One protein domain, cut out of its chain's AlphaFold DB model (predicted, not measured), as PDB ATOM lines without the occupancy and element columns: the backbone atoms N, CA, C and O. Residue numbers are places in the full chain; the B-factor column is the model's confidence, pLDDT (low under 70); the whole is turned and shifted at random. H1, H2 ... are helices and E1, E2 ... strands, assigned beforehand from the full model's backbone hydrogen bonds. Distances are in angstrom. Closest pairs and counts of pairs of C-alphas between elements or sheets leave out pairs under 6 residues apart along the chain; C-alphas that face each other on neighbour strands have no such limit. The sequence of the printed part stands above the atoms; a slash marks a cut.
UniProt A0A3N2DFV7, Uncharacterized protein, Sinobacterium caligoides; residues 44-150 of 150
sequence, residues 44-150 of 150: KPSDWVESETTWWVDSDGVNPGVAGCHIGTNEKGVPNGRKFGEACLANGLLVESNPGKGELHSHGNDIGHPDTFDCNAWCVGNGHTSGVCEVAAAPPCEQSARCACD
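What this domain is: This is residues 44 to 150 of the 150 residues of an uncharacterized protein of Sinobacterium caligoides (UniProt A0A3N2DFV7). An elongated body has a strongly twisted sheet of four short strands at one end and a short helix, H1, at the other, with the hairpin of E7 and E8 running from the sheet's E2 and E3 to H1. Between the two ends, a small two-stranded piece, E4 and E6, lies beside this hairpin. The printed part has 107 residues, with eight named strands and one named helix in the order E1 E2 E3 E4 E5 E6 H1 E7 E8; under half of the residues are in named elements, and the class is mostly strand. The large sheet has the order E3 E2 E1 E5; it and the pairs E4 E6 and E7 E8 are antiparallel. The whole is compact, with a radius of gyration of the C-alphas of 14.0 A, and spans 43 by 23 by 22 A.

Where its parts are: Start at residue 44 and go on to C-alpha 54 at (28.603, 83.301, 13.863), where E1, residues 54 to 58, begins and runs 13.4 A. Next come E2, residues 69 to 73, 12.4 A long, and E3, residues 79 to 85, 14.9 A long. Then find three short strands: E4, residues 94 to 96, E5, residues 105 to 107, and E6, residues 115 to 117. H1, residues 119 to 125, starts at C-alpha 119 at (0.634, 76.537, 18.355) and is 9.6 A long. E7, residues 131 to 138, covers 19.1 A and bends by 61 degrees at residue 135. E8, residues 141 to 149, covers 22.0 A and ends at C-alpha 149 at (-1.712, 69.006, 18.595).

How they stand to each other: E1, E2 and E3 form a meander, each strand the antiparallel neighbour of the one before; look for N 71 and O 57 at 2.8 A, and N 70 and O 84 at 2.8 A. E5 is an edge strand beside E1, with N 107 and O 54 at 2.8 A. At E3, the other edge, the C-alphas of Gly 85 and Ser 144 of E8 are 4.1 A apart, the closest of the two strands. In the hairpin E7 and E8, N 134 and O 146 are 2.9 A apart. The closest C-alphas of E4 and E8 are those of Leu 94 and Arg 146, 6.6 A; E4 pairs with E6 through N 96 and O 115, 2.8 A. The closest C-alphas of H1 and E7 are those of Asn 120 and Gly 131, 3.9 A. In H1 every O i to N i+4 pair is within hydrogen-bond range. H1 is apart from E1, E2, E3 and E5.

The domain as a whole: The two C-alphas farthest apart are those of Ser 51 and Thr 129, 44.9 A. The printed part has no cut and ends at the chain's last residue, 150. No link is long. The mean pLDDT of the printed part is 96.9, and no printed residue is under 70.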
ATOM      1  N   LYS A  44      19.254  87.360  21.126       94.81
ATOM      2  CA  LYS A  44      20.643  87.248  21.573       94.81
ATOM      3  C   LYS A  44      20.763  86.036  22.492       94.81
ATOM      4  O   LYS A  44      20.101  86.031  23.535       94.81
ATOM      5  N   PRO A  45      21.585  85.033  22.151       90.50
ATOM      6  CA  PRO A  45      21.794  83.900  23.038       90.50
ATOM      7  C   PRO A  45      22.523  84.339  24.318       90.50
ATOM      8  O   PRO A  45      23.137  85.402  24.382       90.50
ATOM      9  N   SER A  46      22.471  83.528  25.374       90.50
ATOM     10  CA  SER A  46      23.121  83.868  26.652       90.50
ATOM     11  C   SER A  46      24.646  83.959  26.554       90.50
ATOM     12  O   SER A  46      25.277  84.631  27.366       90.50
ATOM     13  N   ASP A  47      25.231  83.261  25.582       91.62
ATOM     14  CA  ASP A  47      26.651  83.287  25.237       91.62
ATOM     15  C   ASP A  47      26.941  84.224  24.049       91.62
ATOM     16  O   ASP A  47      27.923  84.024  23.336       91.62
ATOM     17  N   TRP A  48      26.072  85.221  23.834       95.38
ATOM     18  CA  TRP A  48      26.182  86.216  22.771       95.38
ATOM     19  C   TRP A  48      27.579  86.837  22.697       95.38
ATOM     20  O   TRP A  48      28.137  87.268  23.712       95.38
ATOM     21  N   VAL A  49      28.110  86.929  21.478       93.75
ATOM     22  CA  VAL A  49      29.419  87.536  21.214       93.75
ATOM     23  C   VAL A  49      29.266  88.782  20.350       93.75
ATOM     24  O   VAL A  49      28.900  88.719  19.177       93.75
ATOM     25  N   GLU A  50      29.565  89.935  20.945       96.44
ATOM     26  CA  GLU A  50      29.456  91.228  20.276       96.44
ATOM     27  C   GLU A  50      30.409  91.339  19.078       96.44
ATOM     28  O   GLU A  50      31.581  90.984  19.150       96.44
ATOM     29  N   SER A  51      29.897  91.909  17.987       95.75
ATOM     30  CA  SER A  51      30.584  92.190  16.722       95.75
ATOM     31  C   SER A  51      31.124  90.972  15.967       95.75
ATOM     32  O   SER A  51      31.838  91.145  14.979       95.75
ATOM     33  N   GLU A  52      30.743  89.756  16.355       96.12
ATOM     34  CA  GLU A  52      31.173  88.532  15.678       96.12
ATOM     35  C   GLU A  52      30.167  88.056  14.629       96.12
ATOM     36  O   GLU A  52      28.950  88.195  14.775       96.12
ATOM     37  N   THR A  53      30.688  87.462  13.552       97.75
ATOM     38  CA  THR A  53      29.870  86.670  12.625       97.75
ATOM     39  C   THR A  53      29.900  85.224  13.075       97.75
ATOM     40  O   THR A  53      30.959  84.595  13.107       97.75
ATOM     41  N   THR A  54      28.737  84.681  13.399       97.81
ATOM     42  CA  THR A  54      28.603  83.301  13.863       97.81
ATOM     43  C   THR A  54      27.843  82.479  12.840       97.81
ATOM     44  O   THR A  54      27.118  83.025  12.013       97.81
ATOM     45  N   TRP A  55      28.063  81.168  12.845       98.31
ATOM     46  CA  TRP A  55      27.515  80.259  11.846       98.31
ATOM     47  C   TRP A  55      26.679  79.195  12.514       98.31
ATOM     48  O   TRP A  55      27.058  78.675  13.564       98.31
ATOM     49  N   TRP A  56      25.564  78.855  11.891       97.81
ATOM     50  CA  TRP A  56      24.574  77.993  12.499       97.81
ATOM     51  C   TRP A  56      23.906  77.087  11.477       97.81
ATOM     52  O   TRP A  56      23.864  77.383  10.282       97.81
ATOM     53  N   VAL A  57      23.431  75.950  11.970       97.75
ATOM     54  CA  VAL A  57      22.654  74.972  11.215       97.75
ATOM     55  C   VAL A  57      21.459  74.575  12.054       97.75
ATOM     56  O   VAL A  57      21.603  74.268  13.237       97.75
ATOM     57  N   ASP A  58      20.304  74.531  11.415       97.00
ATOM     58  CA  ASP A  58      19.066  74.123  12.051       97.00
ATOM     59  C   ASP A  58      18.760  72.630  11.822       97.00
ATOM     60  O   ASP A  58      19.064  72.064  10.763       97.00
ATOM     61  N   SER A  59      18.203  71.955  12.826       97.44
ATOM     62  CA  SER A  59      18.072  70.493  12.851       97.44
ATOM     63  C   SER A  59      16.862  69.958  12.088       97.44
ATOM     64  O   SER A  59      16.852  68.805  11.630       97.44
ATOM     65  N   ASP A  60      15.848  70.789  11.926       96.88
ATOM     66  CA  ASP A  60      14.515  70.447  11.447       96.88
ATOM     67  C   ASP A  60      13.932  71.496  10.506       96.88
ATOM     68  O   ASP A  60      13.037  71.140   9.732       96.88
ATOM     69  N   GLY A  61      14.540  72.684  10.424       96.62
ATOM     70  CA  GLY A  61      13.981  73.791   9.660       96.62
ATOM     71  C   GLY A  61      12.769  74.354  10.387       96.62
ATOM     72  O   GLY A  61      12.427  73.883  11.459       96.62
ATOM     73  N   VAL A  62      12.050  75.263   9.728       97.88
ATOM     74  CA  VAL A  62      10.762  75.741  10.241       97.88
ATOM     75  C   VAL A  62       9.748  74.589  10.233       97.88
ATOM     76  O   VAL A  62       9.162  74.269   9.191       97.88
ATOM     77  N   ASN A  63       9.557  73.940  11.373       98.06
ATOM     78  CA  ASN A  63       8.680  72.804  11.585       98.06
ATOM     79  C   ASN A  63       8.128  72.769  13.025       98.06
ATOM     80  O   ASN A  63       8.515  71.901  13.808       98.06
ATOM     81  N   PRO A  64       7.085  73.569  13.321       98.38
ATOM     82  CA  PRO A  64       6.551  73.697  14.677       98.38
ATOM     83  C   PRO A  64       6.098  72.387  15.336       98.38
ATOM     84  O   PRO A  64       5.953  72.333  16.547       98.38
ATOM     85  N   GLY A  65       5.828  71.317  14.581       98.31
ATOM     86  CA  GLY A  65       5.419  70.019  15.137       98.31
ATOM     87  C   GLY A  65       6.571  69.135  15.629       98.31
ATOM     88  O   GLY A  65       6.338  68.074  16.224       98.31
ATOM     89  N   VAL A  66       7.812  69.522  15.350       98.31
ATOM     90  CA  VAL A  66       9.034  68.813  15.729       98.31
ATOM     91  C   VAL A  66       9.824  69.725  16.653       98.31
ATOM     92  O   VAL A  66       9.770  70.930  16.518       98.31
ATOM     93  N   ALA A  67      10.474  69.138  17.657       98.12
ATOM     94  CA  ALA A  67      11.321  69.919  18.537       98.12
ATOM     95  C   ALA A  67      12.703  70.050  17.903       98.12
ATOM     96  O   ALA A  67      13.375  69.028  17.691       98.12
ATOM     97  N   GLY A  68      13.107  71.289  17.648       97.56
ATOM     98  CA  GLY A  68      14.325  71.618  16.933       97.56
ATOM     99  C   GLY A  68      15.532  71.900  17.807       97.56
ATOM    100  O   GLY A  68      15.482  71.919  19.041       97.56
ATOM    101  N   CYS A  69      16.674  72.095  17.164       97.25
ATOM    102  CA  CYS A  69      17.910  72.500  17.810       97.25
ATOM    103  C   CYS A  69      18.757  73.289  16.821       97.25
ATOM    104  O   CYS A  69      19.226  72.765  15.809       97.25
ATOM    105  N   HIS A  70      19.032  74.535  17.177       97.00
ATOM    106  CA  HIS A  70      19.890  75.414  16.419       97.00
ATOM    107  C   HIS A  70      21.345  75.200  16.851       97.00
ATOM    108  O   HIS A  70      21.736  75.508  17.980       97.00
ATOM    109  N   ILE A  71      22.161  74.622  15.972       97.94
ATOM    110  CA  ILE A  71      23.507  74.134  16.286       97.94
ATOM    111  C   ILE A  71      24.546  75.133  15.787       97.94
ATOM    112  O   ILE A  71      24.627  75.421  14.595       97.94
ATOM    113  N   GLY A  72      25.385  75.621  16.697       97.69
ATOM    114  CA  GLY A  72      26.492  76.504  16.362       97.69
ATOM    115  C   GLY A  72      27.617  75.749  15.665       97.69
ATOM    116  O   GLY A  72      28.046  74.669  16.085       97.69
ATOM    117  N   THR A  73      28.125  76.341  14.594       98.31
ATOM    118  CA  THR A  73      29.168  75.789  13.732       98.31
ATOM    119  C   THR A  73      30.224  76.845  13.395       98.31
ATOM    120  O   THR A  73      30.163  77.996  13.833       98.31
ATOM    121  N   ASN A  74      31.256  76.452  12.655       97.75
ATOM    122  CA  ASN A  74      32.087  77.389  11.900       97.75
ATOM    123  C   ASN A  74      31.555  77.554  10.462       97.75
ATOM    124  O   ASN A  74      30.632  76.860  10.050       97.75
ATOM    125  N   GLU A  75      32.201  78.400   9.657       97.94
ATOM    126  CA  GLU A  75      31.843  78.647   8.244       97.94
ATOM    127  C   GLU A  75      31.848  77.398   7.335       97.94
ATOM    128  O   GLU A  75      31.431  77.460   6.183       97.94
ATOM    129  N   LYS A  76      32.358  76.262   7.825       97.75
ATOM    130  CA  LYS A  76      32.416  74.981   7.105       97.75
ATOM    131  C   LYS A  76      31.394  73.971   7.632       97.75
ATOM    132  O   LYS A  76      31.458  72.804   7.255       97.75
ATOM    133  N   GLY A  77      30.501  74.387   8.532       96.94
ATOM    134  CA  GLY A  77      29.485  73.529   9.139       96.94
ATOM    135  C   GLY A  77      30.020  72.565  10.201       96.94
ATOM    136  O   GLY A  77      29.330  71.617  10.563       96.94
ATOM    137  N   VAL A  78      31.239  72.764  10.717       98.06
ATOM    138  CA  VAL A  78      31.767  71.936  11.814       98.06
ATOM    139  C   VAL A  78      31.221  72.463  13.144       98.06
ATOM    140  O   VAL A  78      31.457  73.639  13.435       98.06
ATOM    141  N   PRO A  79      30.540  71.640  13.968       97.81
ATOM    142  CA  PRO A  79      29.994  72.078  15.249       97.81
ATOM    143  C   PRO A  79      31.058  72.663  16.180       97.81
ATOM    144  O   PRO A  79      32.142  72.096  16.331       97.81
ATOM    145  N   ASN A  80      30.736  73.780  16.829       97.06
ATOM    146  CA  ASN A  80      31.643  74.497  17.735       97.06
ATOM    147  C   ASN A  80      31.268  74.343  19.224       97.06
ATOM    148  O   ASN A  80      31.914  74.930  20.088       97.06
ATOM    149  N   GLY A  81      30.237  73.545  19.523       95.94
ATOM    150  CA  GLY A  81      29.755  73.266  20.878       95.94
ATOM    151  C   GLY A  81      28.603  74.158  21.346       95.94
ATOM    152  O   GLY A  81      27.922  73.785  22.303       95.94
ATOM    153  N   ARG A  82      28.333  75.278  20.664       96.88
ATOM    154  CA  ARG A  82      27.151  76.110  20.923       96.88
ATOM    155  C   ARG A  82      25.900  75.428  20.379       96.88
ATOM    156  O   ARG A  82      25.948  74.749  19.352       96.88
ATOM    157  N   LYS A  83      24.785  75.601  21.079       95.88
ATOM    158  CA  LYS A  83      23.479  75.064  20.689       95.88
ATOM    159  C   LYS A  83      22.362  75.780  21.433       95.88
ATOM    160  O   LYS A  83      22.544  76.149  22.592       95.88
ATOM    161  N   PHE A  84      21.220  75.928  20.783       93.06
ATOM    162  CA  PHE A  84      20.019  76.512  21.361       93.06
ATOM    163  C   PHE A  84      18.811  75.672  20.957       93.06
ATOM    164  O   PHE A  84      18.621  75.403  19.776       93.06
ATOM    165  N   GLY A  85      18.045  75.207  21.941       96.19
ATOM    166  CA  GLY A  85      16.772  74.547  21.680       96.19
ATOM    167  C   GLY A  85      15.664  75.580  21.568       96.19
ATOM    168  O   GLY A  85      15.790  76.695  22.070       96.19
ATOM    169  N   GLU A  86      14.571  75.189  20.946       97.75
ATOM    170  CA  GLU A  86      13.367  76.003  20.852       97.75
ATOM    171  C   GLU A  86      12.706  76.154  22.218       97.75
ATOM    172  O   GLU A  86      13.006  75.434  23.176       97.75
ATOM    173  N   ALA A  87      11.822  77.138  22.347       97.50
ATOM    174  CA  ALA A  87      11.271  77.492  23.648       97.50
ATOM    175  C   ALA A  87       9.800  77.875  23.572       97.50
ATOM    176  O   ALA A  87       9.368  78.562  22.651       97.50
ATOM    177  N   CYS A  88       9.055  77.514  24.615       98.19
ATOM    178  CA  CYS A  88       7.743  78.092  24.865       98.19
ATOM    179  C   CYS A  88       7.899  79.407  25.626       98.19
ATOM    180  O   CYS A  88       8.430  79.443  26.740       98.19
ATOM    181  N   LEU A  89       7.414  80.494  25.039       96.25
ATOM    182  CA  LEU A  89       7.317  81.787  25.698       96.25
ATOM    183  C   LEU A  89       6.215  81.768  26.765       96.25
ATOM    184  O   LEU A  89       5.287  80.962  26.736       96.25
ATOM    185  N   ALA A  90       6.279  82.713  27.705       94.81
ATOM    186  CA  ALA A  90       5.302  82.819  28.793       94.81
ATOM    187  C   ALA A  90       3.858  83.067  28.309       94.81
ATOM    188  O   ALA A  90       2.908  82.779  29.033       94.81
ATOM    189  N   ASN A  91       3.690  83.600  27.096       92.56
ATOM    190  CA  ASN A  91       2.394  83.782  26.443       92.56
ATOM    191  C   ASN A  91       1.931  82.547  25.645       92.56
ATOM    192  O   ASN A  91       0.909  82.623  24.973       92.56
ATOM    193  N   GLY A  92       2.662  81.431  25.710       93.94
ATOM    194  CA  GLY A  92       2.319  80.173  25.048       93.94
ATOM    195  C   GLY A  92       2.773  80.057  23.591       93.94
ATOM    196  O   GLY A  92       2.529  79.013  22.990       93.94
ATOM    197  N   LEU A  93       3.435  81.077  23.030       97.81
ATOM    198  CA  LEU A  93       4.008  80.991  21.684       97.81
ATOM    199  C   LEU A  93       5.257  80.104  21.674       97.81
ATOM    200  O   LEU A  93       6.051  80.140  22.615       97.81
ATOM    201  N   LEU A  94       5.453  79.368  20.588       98.62
ATOM    202  CA  LEU A  94       6.702  78.677  20.284       98.62
ATOM    203  C   LEU A  94       7.698  79.660  19.656       98.62
ATOM    204  O   LEU A  94       7.317  80.446  18.792       98.62
ATOM    205  N   VAL A  95       8.959  79.614  20.086       98.12
ATOM    206  CA  VAL A  95      10.111  80.179  19.369       98.12
ATOM    207  C   VAL A  95      10.672  79.090  18.473       98.12
ATOM    208  O   VAL A  95      11.142  78.088  18.995       98.12
ATOM    209  N   GLU A  96      10.643  79.319  17.169       98.12
ATOM    210  CA  GLU A  96      10.969  78.355  16.120       98.12
ATOM    211  C   GLU A  96      12.275  78.743  15.417       98.12
ATOM    212  O   GLU A  96      12.461  79.891  14.988       98.12
ATOM    213  N   SER A  97      13.186  77.784  15.292       96.62
ATOM    214  CA  SER A  97      14.430  77.941  14.540       96.62
ATOM    215  C   SER A  97      14.152  78.159  13.051       96.62
ATOM    216  O   SER A  97      13.144  77.732  12.501       96.62
ATOM    217  N   ASN A  98      15.059  78.838  12.353       96.25
ATOM    218  CA  ASN A  98      14.994  79.011  10.900       96.25
ATOM    219  C   ASN A  98      16.437  79.130  10.350       96.25
ATOM    220  O   ASN A  98      17.368  79.208  11.157       96.25
ATOM    221  N   PRO A  99      16.702  79.104   9.022       90.44
ATOM    222  CA  PRO A  99      15.785  79.174   7.877       90.44
ATOM    223  C   PRO A  99      15.261  77.820   7.376       90.44
ATOM    224  O   PRO A  99      14.146  77.747   6.860       90.44
ATOM    225  N   GLY A 100      16.053  76.755   7.494       92.00
ATOM    226  CA  GLY A 100      15.767  75.466   6.876       92.00
ATOM    227  C   GLY A 100      16.683  74.362   7.388       92.00
ATOM    228  O   GLY A 100      17.823  74.595   7.793       92.00
ATOM    229  N   LYS A 101      16.180  73.125   7.343       96.38
ATOM    230  CA  LYS A 101      16.882  71.951   7.863       96.38
ATOM    231  C   LYS A 101      18.231  71.758   7.178       96.38
ATOM    232  O   LYS A 101      18.292  71.542   5.967       96.38
ATOM    233  N   GLY A 102      19.302  71.729   7.965       95.69
ATOM    234  CA  GLY A 102      20.656  71.490   7.471       95.69
ATOM    235  C   GLY A 102      21.269  72.673   6.715       95.69
ATOM    236  O   GLY A 102      22.363  72.527   6.168       95.69
ATOM    237  N   GLU A 103      20.597  73.824   6.663       96.62
ATOM    238  CA  GLU A 103      21.091  75.004   5.960       96.62
ATOM    239  C   GLU A 103      22.099  75.767   6.824       96.62
ATOM    240  O   GLU A 103      21.761  76.326   7.871       96.62
ATOM    241  N   LEU A 104      23.351  75.799   6.364       97.75
ATOM    242  CA  LEU A 104      24.395  76.612   6.973       97.75
ATOM    243  C   LEU A 104      24.152  78.088   6.657       97.75
ATOM    244  O   LEU A 104      24.199  78.491   5.495       97.75
ATOM    245  N   HIS A 105      23.970  78.895   7.693       97.38
ATOM    246  CA  HIS A 105      23.758  80.331   7.568       97.38
ATOM    247  C   HIS A 105      24.535  81.100   8.638       97.38
ATOM    248  O   HIS A 105      25.040  80.524   9.603       97.38
ATOM    249  N   SER A 106      24.673  82.410   8.435       97.50
ATOM    250  CA  SER A 106      25.445  83.287   9.314       97.50
ATOM    251  C   SER A 106      24.563  84.296  10.040       97.50
ATOM    252  O   SER A 106      23.674  84.887   9.426       97.50
ATOM    253  N   HIS A 107      24.891  84.594  11.293       97.12
ATOM    254  CA  HIS A 107      24.348  85.721  12.044       97.12
ATOM    255  C   HIS A 107      25.399  86.821  12.174       97.12
ATOM    256  O   HIS A 107      26.515  86.580  12.635       97.12
ATOM    257  N   GLY A 108      25.039  88.043  11.781       97.38
ATOM    258  CA  GLY A 108      25.854  89.224  12.048       97.38
ATOM    259  C   GLY A 108      25.665  89.691  13.488       97.38
ATOM    260  O   GLY A 108      24.535  89.729  13.976       97.38
ATOM    261  N   ASN A 109      26.761  90.055  14.162       97.12
ATOM    262  CA  ASN A 109      26.757  90.438  15.578       97.12
ATOM    263  C   ASN A 109      26.154  89.345  16.482       97.12
ATOM    264  O   ASN A 109      25.600  89.667  17.525       97.12
ATOM    265  N   ASP A 110      26.190  88.079  16.053       96.56
ATOM    266  CA  ASP A 110      25.585  86.934  16.744       96.56
ATOM    267  C   ASP A 110      24.097  87.131  17.135       96.56
ATOM    268  O   ASP A 110      23.629  86.598  18.141       96.56
ATOM    269  N   ILE A 111      23.350  87.919  16.347       96.44
ATOM    270  CA  ILE A 111      21.908  88.154  16.528       96.44
ATOM    271  C   ILE A 111      21.120  87.251  15.575       96.44
ATOM    272  O   ILE A 111      21.235  87.368  14.352       96.44
ATOM    273  N   GLY A 112      20.296  86.374  16.147       95.44
ATOM    274  CA  GLY A 112      19.359  85.526  15.412       95.44
ATOM    275  C   GLY A 112      17.996  86.187  15.223       95.44
ATOM    276  O   GLY A 112      17.656  87.144  15.920       95.44
ATOM    277  N   HIS A 113      17.213  85.652  14.287       96.56
ATOM    278  CA  HIS A 113      15.845  86.103  14.008       96.56
ATOM    279  C   HIS A 113      14.880  84.910  13.911       96.56
ATOM    280  O   HIS A 113      14.327  84.681  12.833       96.56
ATOM    281  N   PRO A 114      14.716  84.114  14.987       97.31
ATOM    282  CA  PRO A 114      13.793  82.984  14.985       97.31
ATOM    283  C   PRO A 114      12.354  83.446  14.736       97.31
ATOM    284  O   PRO A 114      11.993  84.596  15.016       97.31
ATOM    285  N   ASP A 115      11.541  82.533  14.217       98.06
ATOM    286  CA  ASP A 115      10.110  82.748  14.057       98.06
ATOM    287  C   ASP A 115       9.380  82.544  15.390       98.06
ATOM    288  O   ASP A 115       9.871  81.889  16.312       98.06
ATOM    289  N   THR A 116       8.182  83.105  15.500       98.19
ATOM    290  CA  THR A 116       7.235  82.795  16.570       98.19
ATOM    291  C   THR A 116       5.976  82.164  16.005       98.19
ATOM    292  O   THR A 116       5.460  82.592  14.969       98.19
ATOM    293  N   PHE A 117       5.460  81.159  16.712       98.56
ATOM    294  CA  PHE A 117       4.255  80.435  16.326       98.56
ATOM    295  C   PHE A 117       3.208  80.401  17.439       98.56
ATOM    296  O   PHE A 117       3.496  80.020  18.575       98.56
ATOM    297  N   ASP A 118       1.962  80.729  17.097       98.50
ATOM    298  CA  ASP A 118       0.786  80.329  17.867       98.50
ATOM    299  C   ASP A 118       0.488  78.854  17.564       98.50
ATOM    300  O   ASP A 118      -0.038  78.505  16.503       98.50
ATOM    301  N   CYS A 119       0.824  77.976  18.512       98.56
ATOM    302  CA  CYS A 119       0.634  76.537  18.355       98.56
ATOM    303  C   CYS A 119      -0.827  76.119  18.196       98.56
ATOM    304  O   CYS A 119      -1.102  75.135  17.509       98.56
ATOM    305  N   ASN A 120      -1.774  76.851  18.784       98.56
ATOM    306  CA  ASN A 120      -3.183  76.550  18.594       98.56
ATOM    307  C   ASN A 120      -3.605  76.874  17.157       98.56
ATOM    308  O   ASN A 120      -4.216  76.040  16.491       98.56
ATOM    309  N   ALA A 121      -3.230  78.051  16.652       98.50
ATOM    310  CA  ALA A 121      -3.501  78.432  15.268       98.50
ATOM    311  C   ALA A 121      -2.799  77.500  14.262       98.50
ATOM    312  O   ALA A 121      -3.406  77.116  13.259       98.50
ATOM    313  N   TRP A 122      -1.558  77.092  14.546       98.56
ATOM    314  CA  TRP A 122      -0.816  76.133  13.729       98.56
ATOM    315  C   TRP A 122      -1.513  74.767  13.676       98.56
ATOM    316  O   TRP A 122      -1.790  74.261  12.587       98.56
ATOM    317  N   CYS A 123      -1.878  74.194  14.825       98.62
ATOM    318  CA  CYS A 123      -2.562  72.901  14.892       98.62
ATOM    319  C   CYS A 123      -3.942  72.933  14.220       98.62
ATOM    320  O   CYS A 123      -4.244  72.064  13.398       98.62
ATOM    321  N   VAL A 124      -4.756  73.961  14.482       98.50
ATOM    322  CA  VAL A 124      -6.064  74.139  13.823       98.50
ATOM    323  C   VAL A 124      -5.904  74.265  12.308       98.50
ATOM    324  O   VAL A 124      -6.652  73.646  11.550       98.50
ATOM    325  N   GLY A 125      -4.893  75.004  11.845       98.06
ATOM    326  CA  GLY A 125      -4.562  75.106  10.424       98.06
ATOM    327  C   GLY A 125      -4.142  73.780   9.778       98.06
ATOM    328  O   GLY A 125      -4.303  73.619   8.570       98.06
ATOM    329  N   ASN A 126      -3.670  72.817  10.574       97.62
ATOM    330  CA  ASN A 126      -3.326  71.455  10.155       97.62
ATOM    331  C   ASN A 126      -4.460  70.434  10.389       97.62
ATOM    332  O   ASN A 126      -4.254  69.233  10.231       97.62
ATOM    333  N   GLY A 127      -5.672  70.892  10.720       98.19
ATOM    334  CA  GLY A 127      -6.857  70.038  10.852       98.19
ATOM    335  C   GLY A 127      -7.057  69.412  12.234       98.19
ATOM    336  O   GLY A 127      -7.906  68.531  12.373       98.19
ATOM    337  N   HIS A 128      -6.313  69.865  13.241       98.44
ATOM    338  CA  HIS A 128      -6.503  69.473  14.637       98.44
ATOM    339  C   HIS A 128      -7.518  70.369  15.354       98.44
ATOM    340  O   HIS A 128      -7.949  71.399  14.832       98.44
ATOM    341  N   THR A 129      -7.921  69.975  16.565       98.19
ATOM    342  CA  THR A 129      -8.904  70.748  17.350       98.19
ATOM    343  C   THR A 129      -8.253  71.900  18.109       98.19
ATOM    344  O   THR A 129      -8.828  72.983  18.216       98.19
ATOM    345  N   SER A 130      -7.056  71.656  18.632       98.31
ATOM    346  CA  SER A 130      -6.285  72.586  19.448       98.31
ATOM    347  C   SER A 130      -4.802  72.253  19.368       98.31
ATOM    348  O   SER A 130      -4.407  71.208  18.846       98.31
ATOM    349  N   GLY A 131      -3.984  73.168  19.878       98.31
ATOM    350  CA  GLY A 131      -2.556  72.955  20.037       98.31
ATOM    351  C   GLY A 131      -1.980  73.760  21.184       98.31
ATOM    352  O   GLY A 131      -2.484  74.836  21.515       98.31
ATOM    353  N   VAL A 132      -0.911  73.246  21.782       98.56
ATOM    354  CA  VAL A 132      -0.171  73.923  22.852       98.56
ATOM    355  C   VAL A 132       1.320  73.852  22.558       98.56
ATOM    356  O   VAL A 132       1.793  72.876  21.979       98.56
ATOM    357  N   CYS A 133       2.070  74.865  22.985       98.69
ATOM    358  CA  CYS A 133       3.517  74.729  23.050       98.69
ATOM    359  C   CYS A 133       3.887  73.854  24.255       98.69
ATOM    360  O   CYS A 133       3.468  74.134  25.382       98.69
ATOM    361  N   GLU A 134       4.682  72.810  24.034       98.31
ATOM    362  CA  GLU A 134       5.218  71.943  25.081       98.31
ATOM    363  C   GLU A 134       6.742  71.829  24.998       98.31
ATOM    364  O   GLU A 134       7.332  71.915  23.923       98.31
ATOM    365  N   VAL A 135       7.383  71.591  26.144       98.00
ATOM    366  CA  VAL A 135       8.814  71.272  26.200       98.00
ATOM    367  C   VAL A 135       9.029  69.843  25.710       98.00
ATOM    368  O   VAL A 135       8.359  68.914  26.162       98.00
ATOM    369  N   ALA A 136      10.014  69.655  24.838       97.56
ATOM    370  CA  ALA A 136      10.362  68.369  24.252       97.56
ATOM    371  C   ALA A 136      11.885  68.210  24.116       97.56
ATOM    372  O   ALA A 136      12.649  69.171  24.185       97.56
ATOM    373  N   ALA A 137      12.348  66.969  23.966       96.62
ATOM    374  CA  ALA A 137      13.766  66.675  23.767       96.62
ATOM    375  C   ALA A 137      14.140  66.771  22.281       96.62
ATOM    376  O   ALA A 137      13.415  66.249  21.435       96.62
ATOM    377  N   ALA A 138      15.303  67.357  21.982       96.38
ATOM    378  CA  ALA A 138      15.788  67.544  20.614       96.38
ATOM    379  C   ALA A 138      17.321  67.431  20.536       96.38
ATOM    380  O   ALA A 138      18.018  68.444  20.549       96.38
ATOM    381  N   PRO A 139      17.900  66.217  20.475       94.56
ATOM    382  CA  PRO A 139      19.351  66.065  20.396       94.56
ATOM    383  C   PRO A 139      19.953  66.857  19.215       94.56
ATOM    384  O   PRO A 139      19.438  66.745  18.103       94.56
ATOM    385  N   PRO A 140      21.059  67.609  19.402       96.00
ATOM    386  CA  PRO A 140      21.956  67.625  20.566       96.00
ATOM    387  C   PRO A 140      21.566  68.596  21.698       96.00
ATOM    388  O   PRO A 140      22.316  68.709  22.678       96.00
ATOM    389  N   CYS A 141      20.452  69.312  21.574       95.81
ATOM    390  CA  CYS A 141      19.879  70.121  22.641       95.81
ATOM    391  C   CYS A 141      19.229  69.210  23.697       95.81
ATOM    392  O   CYS A 141      18.523  68.251  23.386       95.81
ATOM    393  N   GLU A 142      19.502  69.481  24.973       92.00
ATOM    394  CA  GLU A 142      18.923  68.697  26.075       92.00
ATOM    395  C   GLU A 142      17.443  69.024  26.288       92.00
ATOM    396  O   GLU A 142      16.664  68.157  26.678       92.00
ATOM    397  N   GLN A 143      17.060  70.269  26.002       94.88
ATOM    398  CA  GLN A 143      15.694  70.773  26.059       94.88
ATOM    399  C   GLN A 143      15.429  71.648  24.840       94.88
ATOM    400  O   GLN A 143      16.321  72.368  24.388       94.88
ATOM    401  N   SER A 144      14.212  71.547  24.331       98.12
ATOM    402  CA  SER A 144      13.656  72.314  23.227       98.12
ATOM    403  C   SER A 144      12.135  72.418  23.429       98.12
ATOM    404  O   SER A 144      11.624  72.072  24.503       98.12
ATOM    405  N   ALA A 145      11.390  72.859  22.428       98.56
ATOM    406  CA  ALA A 145       9.942  72.952  22.469       98.56
ATOM    407  C   ALA A 145       9.333  72.598  21.116       98.56
ATOM    408  O   ALA A 145      10.036  72.537  20.123       98.56
ATOM    409  N   ARG A 146       8.030  72.329  21.099       98.62
ATOM    410  CA  ARG A 146       7.248  72.130  19.876       98.62
ATOM    411  C   ARG A 146       5.783  72.454  20.124       98.62
ATOM    412  O   ARG A 146       5.319  72.441  21.265       98.62
ATOM    413  N   CYS A 147       5.031  72.628  19.055       98.75
ATOM    414  CA  CYS A 147       3.584  72.553  19.049       98.75
ATOM    415  C   CYS A 147       3.120  71.092  19.098       98.75
ATOM    416  O   CYS A 147       3.351  70.304  18.179       98.75
ATOM    417  N   ALA A 148       2.423  70.736  20.172       98.50
ATOM    418  CA  ALA A 148       1.689  69.484  20.284       98.50
ATOM    419  C   ALA A 148       0.214  69.721  19.954       98.50
ATOM    420  O   ALA A 148      -0.415  70.601  20.542       98.50
ATOM    421  N   CYS A 149      -0.315  68.940  19.011       98.38
ATOM    422  CA  CYS A 149      -1.712  69.006  18.595       98.38
ATOM    423  C   CYS A 149      -2.547  67.884  19.216       98.38
ATOM    424  O   CYS A 149      -2.047  66.768  19.383       98.38
ATOM    425  N   ASP A 150      -3.823  68.184  19.470       92.38
ATOM    426  CA  ASP A 150      -4.841  67.231  19.942       92.38
ATOM    427  C   ASP A 150      -5.626  66.563  18.797       92.38
ATOM    428  O   ASP A 150      -5.918  67.235  17.770       92.38
TER     429      ASP A 150